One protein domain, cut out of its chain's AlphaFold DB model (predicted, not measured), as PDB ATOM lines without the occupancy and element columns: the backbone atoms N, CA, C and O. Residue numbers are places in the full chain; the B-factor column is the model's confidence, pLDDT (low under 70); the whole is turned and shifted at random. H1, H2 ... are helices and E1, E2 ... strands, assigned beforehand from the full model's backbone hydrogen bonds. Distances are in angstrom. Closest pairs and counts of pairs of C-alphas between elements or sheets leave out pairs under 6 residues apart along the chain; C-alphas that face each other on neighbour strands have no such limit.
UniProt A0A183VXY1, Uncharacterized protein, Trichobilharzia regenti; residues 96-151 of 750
ATOM      1  N   LYS A  96       2.800  32.701  -1.070       79.25
ATOM      2  CA  LYS A  96       2.693  31.729  -2.170       79.25
ATOM      3  C   LYS A  96       2.489  32.454  -3.501       79.25
ATOM      4  O   LYS A  96       1.520  33.192  -3.650       79.25
ATOM      5  N   CYS A  97       3.379  32.221  -4.467       83.62
ATOM      6  CA  CYS A  97       3.276  32.788  -5.816       83.62
ATOM      7  C   CYS A  97       2.714  31.777  -6.836       83.62
ATOM      8  O   CYS A  97       2.927  30.575  -6.673       83.62
ATOM      9  N   PRO A  98       2.028  32.241  -7.900       82.75
ATOM     10  CA  PRO A  98       1.551  31.390  -8.992       82.75
ATOM     11  C   PRO A  98       2.683  30.671  -9.746       82.75
ATOM     12  O   PRO A  98       3.708  31.267 -10.068       82.75
ATOM     13  N   ASN A  99       2.461  29.413 -10.135       77.88
ATOM     14  CA  ASN A  99       3.444  28.585 -10.856       77.88
ATOM     15  C   ASN A  99       3.411  28.740 -12.389       77.88
ATOM     16  O   ASN A  99       3.905  27.877 -13.114       77.88
ATOM     17  N   ASN A 100       2.836  29.828 -12.903       78.69
ATOM     18  CA  ASN A 100       2.717  30.043 -14.343       78.69
ATOM     19  C   ASN A 100       4.095  30.252 -14.987       78.69
ATOM     20  O   ASN A 100       4.943  30.964 -14.443       78.69
ATOM     21  N   LEU A 101       4.297  29.658 -16.166       83.25
ATOM     22  CA  LEU A 101       5.519  29.805 -16.955       83.25
ATOM     23  C   LEU A 101       5.315  30.830 -18.068       83.25
ATOM     24  O   LEU A 101       4.357  30.747 -18.835       83.25
ATOM     25  N   LYS A 102       6.255  31.767 -18.200       84.56
ATOM     26  CA  LYS A 102       6.320  32.706 -19.326       84.56
ATOM     27  C   LYS A 102       7.543  32.391 -20.183       84.56
ATOM     28  O   LYS A 102       8.648  32.295 -19.656       84.56
ATOM     29  N   ILE A 103       7.348  32.237 -21.494       86.50
ATOM     30  CA  ILE A 103       8.412  31.902 -22.454       86.50
ATOM     31  C   ILE A 103       8.807  33.156 -23.236       86.50
ATOM     32  O   ILE A 103       7.950  33.830 -23.806       86.50
ATOM     33  N   ILE A 104      10.105  33.444 -23.295       84.38
ATOM     34  CA  ILE A 104      10.694  34.462 -24.167       84.38
ATOM     35  C   ILE A 104      11.527  33.742 -25.230       84.38
ATOM     36  O   ILE A 104      12.429  32.970 -24.905       84.38
ATOM     37  N   ARG A 105      11.213  33.989 -26.506       84.31
ATOM     38  CA  ARG A 105      11.961  33.452 -27.650       84.31
ATOM     39  C   ARG A 105      13.101  34.406 -27.994       84.31
ATOM     40  O   ARG A 105      12.854  35.582 -28.248       84.31
ATOM     41  N   GLY A 106      14.332  33.906 -27.973       78.12
ATOM     42  CA  GLY A 106      15.507  34.668 -28.382       78.12
ATOM     43  C   GLY A 106      15.620  34.817 -29.900       78.12
ATOM     44  O   GLY A 106      14.772  34.356 -30.665       78.12
ATOM     45  N   GLN A 107      16.697  35.459 -30.344       82.62
ATOM     46  CA  GLN A 107      16.955  35.676 -31.764       82.62
ATOM     47  C   GLN A 107      17.438  34.389 -32.447       82.62
ATOM     48  O   GLN A 107      18.156  33.582 -31.859       82.62
ATOM     49  N   CYS A 108      17.029  34.200 -33.700       78.94
ATOM     50  CA  CYS A 108      17.467  33.074 -34.517       78.94
ATOM     51  C   CYS A 108      18.937  33.248 -34.916       78.94
ATOM     52  O   CYS A 108      19.275  34.198 -35.627       78.94
ATOM     53  N   ASP A 109      19.788  32.315 -34.496       78.12
ATOM     54  CA  ASP A 109      21.189  32.239 -34.905       78.12
ATOM     55  C   ASP A 109      21.271  31.693 -36.340       78.12
ATOM     56  O   ASP A 109      21.223  30.483 -36.587       78.12
ATOM     57  N   LYS A 110      21.309  32.610 -37.315       67.25
ATOM     58  CA  LYS A 110      21.216  32.299 -38.751       67.25
ATOM     59  C   LYS A 110      22.471  31.646 -39.330       67.25
ATOM     60  O   LYS A 110      22.342  31.002 -40.377       67.25
ATOM     61  N   ASP A 111      23.620  31.810 -38.677       62.25
ATOM     62  CA  ASP A 111      24.934  31.538 -39.270       62.25
ATOM     63  C   ASP A 111      25.610  30.289 -38.699       62.25
ATOM     64  O   ASP A 111      26.348  29.624 -39.426       62.25
ATOM     65  N   ARG A 112      25.337  29.914 -37.438       63.50
ATOM     66  CA  ARG A 112      25.932  28.711 -36.827       63.50
ATOM     67  C   ARG A 112      24.961  27.549 -36.671       63.50
ATOM     68  O   ARG A 112      25.267  26.448 -37.121       63.50
ATOM     69  N   THR A 113      23.820  27.759 -36.018       64.25
ATOM     70  CA  THR A 113      22.990  26.633 -35.542       64.25
ATOM     71  C   THR A 113      21.603  26.541 -36.172       64.25
ATOM     72  O   THR A 113      21.009  25.464 -36.162       64.25
ATOM     73  N   GLY A 114      21.068  27.629 -36.740       72.75
ATOM     74  CA  GLY A 114      19.697  27.657 -37.265       72.75
ATOM     75  C   GLY A 114      18.637  27.454 -36.177       72.75
ATOM     76  O   GLY A 114      17.512  27.039 -36.477       72.75
ATOM     77  N   ARG A 115      18.996  27.717 -34.915       78.00
ATOM     78  CA  ARG A 115      18.150  27.552 -33.731       78.00
ATOM     79  C   ARG A 115      18.015  28.872 -32.975       78.00
ATOM     80  O   ARG A 115      18.893  29.728 -33.035       78.00
ATOM     81  N   LEU A 116      16.893  29.035 -32.280       83.31
ATOM     82  CA  LEU A 116      16.660  30.136 -31.347       83.31
ATOM     83  C   LEU A 116      16.601  29.597 -29.909       83.31
ATOM     84  O   LEU A 116      16.058  28.506 -29.701       83.31
ATOM     85  N   PRO A 117      17.166  30.307 -28.918       83.38
ATOM     86  CA  PRO A 117      17.105  29.894 -27.521       83.38
ATOM     87  C   PRO A 117      15.743  30.236 -26.902       83.38
ATOM     88  O   PRO A 117      15.147  31.271 -27.211       83.38
ATOM     89  N   LEU A 118      15.265  29.379 -26.000       84.62
ATOM     90  CA  LEU A 118      14.042  29.594 -25.225       84.62
ATOM     91  C   LEU A 118      14.392  29.937 -23.773       84.62
ATOM     92  O   LEU A 118      15.112  29.195 -23.108       84.62
ATOM     93  N   ILE A 119      13.872  31.060 -23.270       84.94
ATOM     94  CA  ILE A 119      14.067  31.510 -21.887       84.94
ATOM     95  C   ILE A 119      12.743  31.375 -21.135       84.94
ATOM     96  O   ILE A 119      11.748  31.997 -21.511       84.94
ATOM     97  N   TYR A 120      12.739  30.596 -20.054       85.31
ATOM     98  CA  TYR A 120      11.566  30.379 -19.208       85.31
ATOM     99  C   TYR A 120      11.642  31.226 -17.935       85.31
ATOM    100  O   TYR A 120      12.674  31.258 -17.259       85.31
ATOM    101  N   LEU A 121      10.538  31.889 -17.596       86.25
ATOM    102  CA  LEU A 121      10.371  32.686 -16.383       86.25
ATOM    103  C   LEU A 121       9.267  32.086 -15.503       86.25
ATOM    104  O   LEU A 121       8.228  31.677 -16.022       86.25
ATOM    105  N   GLN A 122       9.471  32.098 -14.185       86.12
ATOM    106  CA  GLN A 122       8.501  31.679 -13.164       86.12
ATOM    107  C   GLN A 122       8.373  32.765 -12.086       86.12
ATOM    108  O   GLN A 122       9.362  33.420 -11.748       86.12
ATOM    109  N   GLN A 123       7.173  32.975 -11.536       84.12
ATOM    110  CA  GLN A 123       6.976  33.928 -10.439       84.12
ATOM    111  C   GLN A 123       7.473  33.356  -9.107       84.12
ATOM    112  O   GLN A 123       7.108  32.245  -8.727       84.12
ATOM    113  N   ARG A 124       8.298  34.121  -8.382       81.31
ATOM    114  CA  ARG A 124       8.846  33.737  -7.070       81.31
ATOM    115  C   ARG A 124       8.723  34.879  -6.060       81.31
ATOM    116  O   ARG A 124       8.819  36.042  -6.466       81.31
ATOM    117  N   PRO A 125       8.515  34.569  -4.766       80.50
ATOM    118  CA  PRO A 125       8.422  35.586  -3.730       80.50
ATOM    119  C   PRO A 125       9.797  36.219  -3.497       80.50
ATOM    120  O   PRO A 125      10.776  35.530  -3.211       80.50
ATOM    121  N   LYS A 126       9.872  37.541  -3.628       80.50
ATOM    122  CA  LYS A 126      11.027  38.359  -3.251       80.50
ATOM    123  C   LYS A 126      10.508  39.675  -2.681       80.50
ATOM    124  O   LYS A 126       9.609  40.273  -3.264       80.50
ATOM    125  N   ASN A 127      11.057  40.128  -1.554       79.00
ATOM    126  CA  ASN A 127      10.602  41.338  -0.847       79.00
ATOM    127  C   ASN A 127       9.085  41.356  -0.588       79.00
ATOM    128  O   ASN A 127       8.424  42.381  -0.726       79.00
ATOM    129  N   CYS A 128       8.526  40.199  -0.246       79.00
ATOM    130  CA  CYS A 128       7.104  40.009  -0.016       79.00
ATOM    131  C   CYS A 128       6.184  40.309  -1.221       79.00
ATOM    132  O   CYS A 128       4.992  40.556  -1.045       79.00
ATOM    133  N   GLN A 129       6.713  40.237  -2.446       80.56
ATOM    134  CA  GLN A 129       5.963  40.354  -3.700       80.56
ATOM    135  C   GLN A 129       6.352  39.240  -4.682       80.56
ATOM    136  O   GLN A 129       7.461  38.706  -4.629       80.56
ATOM    137  N   CYS A 130       5.451  38.878  -5.595       83.12
ATOM    138  CA  CYS A 130       5.723  37.873  -6.624       83.12
ATOM    139  C   CYS A 130       6.344  38.522  -7.864       83.12
ATOM    140  O   CYS A 130       5.682  39.287  -8.560       83.12
ATOM    141  N   ILE A 131       7.602  38.190  -8.163       84.19
ATOM    142  CA  ILE A 131       8.330  38.730  -9.322       84.19
ATOM    143  C   ILE A 131       8.758  37.624 -10.287       84.19
ATOM    144  O   ILE A 131       9.024  36.495  -9.877       84.19
ATOM    145  N   TRP A 132       8.852  37.951 -11.578       83.69
ATOM    146  CA  TRP A 132       9.333  37.025 -12.603       83.69
ATOM    147  C   TRP A 132      10.837  36.794 -12.470       83.69
ATOM    148  O   TRP A 132      11.628  37.730 -12.578       83.69
ATOM    149  N   GLN A 133      11.234  35.540 -12.280       82.38
ATOM    150  CA  GLN A 133      12.631  35.122 -12.236       82.38
ATOM    151  C   GLN A 133      12.907  34.070 -13.308       82.38
ATOM    152  O   GLN A 133      12.055  33.236 -13.615       82.38
ATOM    153  N   ARG A 134      14.105  34.126 -13.895       84.88
ATOM    154  CA  ARG A 134      14.565  33.173 -14.912       84.88
ATOM    155  C   ARG A 134      14.831  31.815 -14.272       84.88
ATOM    156  O   ARG A 134      15.534  31.745 -13.269       84.88
ATOM    157  N   LEU A 135      14.310  30.758 -14.889       85.44
ATOM    158  CA  LEU A 135      14.665  29.392 -14.524       85.44
ATOM    159  C   LEU A 135      16.115  29.106 -14.910       85.44
ATOM    160  O   LEU A 135      16.568  29.448 -16.006       85.44
ATOM    161  N   THR A 136      16.832  28.462 -14.002       82.19
ATOM    162  CA  THR A 136      18.178  27.944 -14.244       82.19
ATOM    163  C   THR A 136      18.131  26.740 -15.184       82.19
ATOM    164  O   THR A 136      17.121  26.039 -15.275       82.19
ATOM    165  N   ASP A 137      19.244  26.442 -15.854       76.94
ATOM    166  CA  ASP A 137      19.319  25.315 -16.796       76.94
ATOM    167  C   ASP A 137      19.006  23.960 -16.130       76.94
ATOM    168  O   ASP A 137      18.477  23.050 -16.772       76.94
ATOM    169  N   ILE A 138      19.283  23.829 -14.828       80.69
ATOM    170  CA  ILE A 138      18.958  22.641 -14.025       80.69
ATOM    171  C   ILE A 138      17.439  22.499 -13.864       80.69
ATOM    172  O   ILE A 138      16.893  21.407 -14.025       80.69
ATOM    173  N   GLU A 139      16.737  23.597 -13.590       81.38
ATOM    174  CA  GLU A 139      15.279  23.615 -13.431       81.38
ATOM    175  C   GLU A 139      14.562  23.374 -14.763       81.38
ATOM    176  O   GLU A 139      13.614  22.590 -14.816       81.38
ATOM    177  N   VAL A 140      15.058  23.971 -15.853       81.94
ATOM    178  CA  VAL A 140      14.555  23.737 -17.219       81.94
ATOM    179  C   VAL A 140      14.667  22.252 -17.585       81.94
ATOM    180  O   VAL A 140      13.701  21.666 -18.081       81.94
ATOM    181  N   LYS A 141      15.801  21.607 -17.264       79.25
ATOM    182  CA  LYS A 141      15.990  20.156 -17.443       79.25
ATOM    183  C   LYS A 141      15.049  19.329 -16.568       79.25
ATOM    184  O   LYS A 141      14.454  18.374 -17.064       79.25
ATOM    185  N   LYS A 142      14.879  19.693 -15.291       81.75
ATOM    186  CA  LYS A 142      13.989  18.981 -14.355       81.75
ATOM    187  C   LYS A 142      12.526  19.013 -14.818       81.75
ATOM    188  O   LYS A 142      11.822  18.020 -14.668       81.75
ATOM    189  N   LEU A 143      12.101  20.117 -15.436       82.88
ATOM    190  CA  LEU A 143      10.769  20.290 -16.028       82.88
ATOM    191  C   LEU A 143      10.646  19.746 -17.466       82.88
ATOM    192  O   LEU A 143       9.581  19.872 -18.067       82.88
ATOM    193  N   LYS A 144      11.708  19.139 -18.024       79.44
ATOM    194  CA  LYS A 144      11.769  18.610 -19.403       79.44
ATOM    195  C   LYS A 144      11.384  19.643 -20.476       79.44
ATOM    196  O   LYS A 144      10.810  19.303 -21.509       79.44
ATOM    197  N   LEU A 145      11.707  20.910 -20.233       82.88
ATOM    198  CA  LEU A 145      11.420  22.007 -21.151       82.88
ATOM    199  C   LEU A 145      12.529  22.118 -22.209       82.88
ATOM    200  O   LEU A 145      13.707  21.892 -21.925       82.88
ATOM    201  N   LYS A 146      12.160  22.456 -23.451       79.69
ATOM    202  CA  LYS A 146      13.115  22.585 -24.563       79.69
ATOM    203  C   LYS A 146      13.965  23.842 -24.381       79.69
ATOM    204  O   LYS A 146      13.433  24.929 -24.245       79.69
ATOM    205  N   THR A 147      15.287  23.729 -24.459       78.19
ATOM    206  CA  THR A 147      16.196  24.886 -24.342       78.19
ATOM    207  C   THR A 147      16.315  25.700 -25.635       78.19
ATOM    208  O   THR A 147      16.750  26.851 -25.608       78.19
ATOM    209  N   SER A 148      15.933  25.121 -26.778       81.31
ATOM    210  CA  SER A 148      15.999  25.762 -28.095       81.31
ATOM    211  C   SER A 148      15.021  25.136 -29.089       81.31
ATOM    212  O   SER A 148      14.709  23.951 -28.967       81.31
ATOM    213  N   GLU A 149      14.632  25.888 -30.119       83.69
ATOM    214  CA  GLU A 149      13.820  25.419 -31.255       83.69
ATOM    215  C   GLU A 149      14.497  25.750 -32.592       83.69
ATOM    216  O   GLU A 149      15.208  26.751 -32.710       83.69
ATOM    217  N   ALA A 150      14.283  24.916 -33.614       80.00
ATOM    218  CA  ALA A 150      14.755  25.174 -34.970       80.00
ATOM    219  C   ALA A 150      13.961  26.314 -35.615       80.00
ATOM    220  O   ALA A 150      12.742  26.249 -35.753       80.00
ATOM    221  N   CYS A 151      14.680  27.343 -36.053       77.50
ATOM    222  CA  CYS A 151      14.135  28.482 -36.786       77.50
ATOM    223  C   CYS A 151      14.512  28.450 -38.272       77.50
ATOM    224  O   CYS A 151      13.873  29.116 -39.085       77.50
TER     225      CYS A 151
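Overview. This is residues 96 to 151 of the 750 residues of an uncharacterized protein of Trichobilharzia regenti (UniProt A0A183VXY1). A rod is built along one long strand, E2, with E1 on one side of it, E3 and E4 on the other side near its two ends, and a short helix, H1, grazing this sheet. The printed part has 56 residues, with E1, E2, E3, H1, E4 in chain order, mostly strand; the branched sheet is antiparallel. It is loose, with radius of gyration of the C-alphas 13.5 A and spans of 44 by 20 by 14 A.

Along the chain. E1 is residues 101 to 105, from C-alpha 101 at (5.519, 29.805, -16.955). E2 is 115 to 126, 33.1 A long, and bends by 50 degrees at residue 123. E3 is 129 to 134, 15.9 A; H1 is 137 to 142; E4 is 148 to 150, ending at C-alpha 150 (14.755, 25.174, -34.970).

Arrangement. E1, E2 and E3 form a meander, each strand the antiparallel neighbour of the one before, in two hairpins: N 102 and O 121 are 2.9 A apart, N 124 and O 131 2.9 A. E4 is antiparallel to E2, with N 116 and O 149 at 2.9 A. H1, with every O i to N i+4 pair within hydrogen-bond range, only grazes the sheet with residues 137 to 140; its closest C-alphas to E2 are Val 140 and Tyr 120, 7.6 A.

Size, cuts and confidence. The C-alphas farthest apart, Asp 111 and Cys 128, are 43.9 A apart. The printed part has no cut and no long link. Residues 110 to 113 have pLDDT under 70.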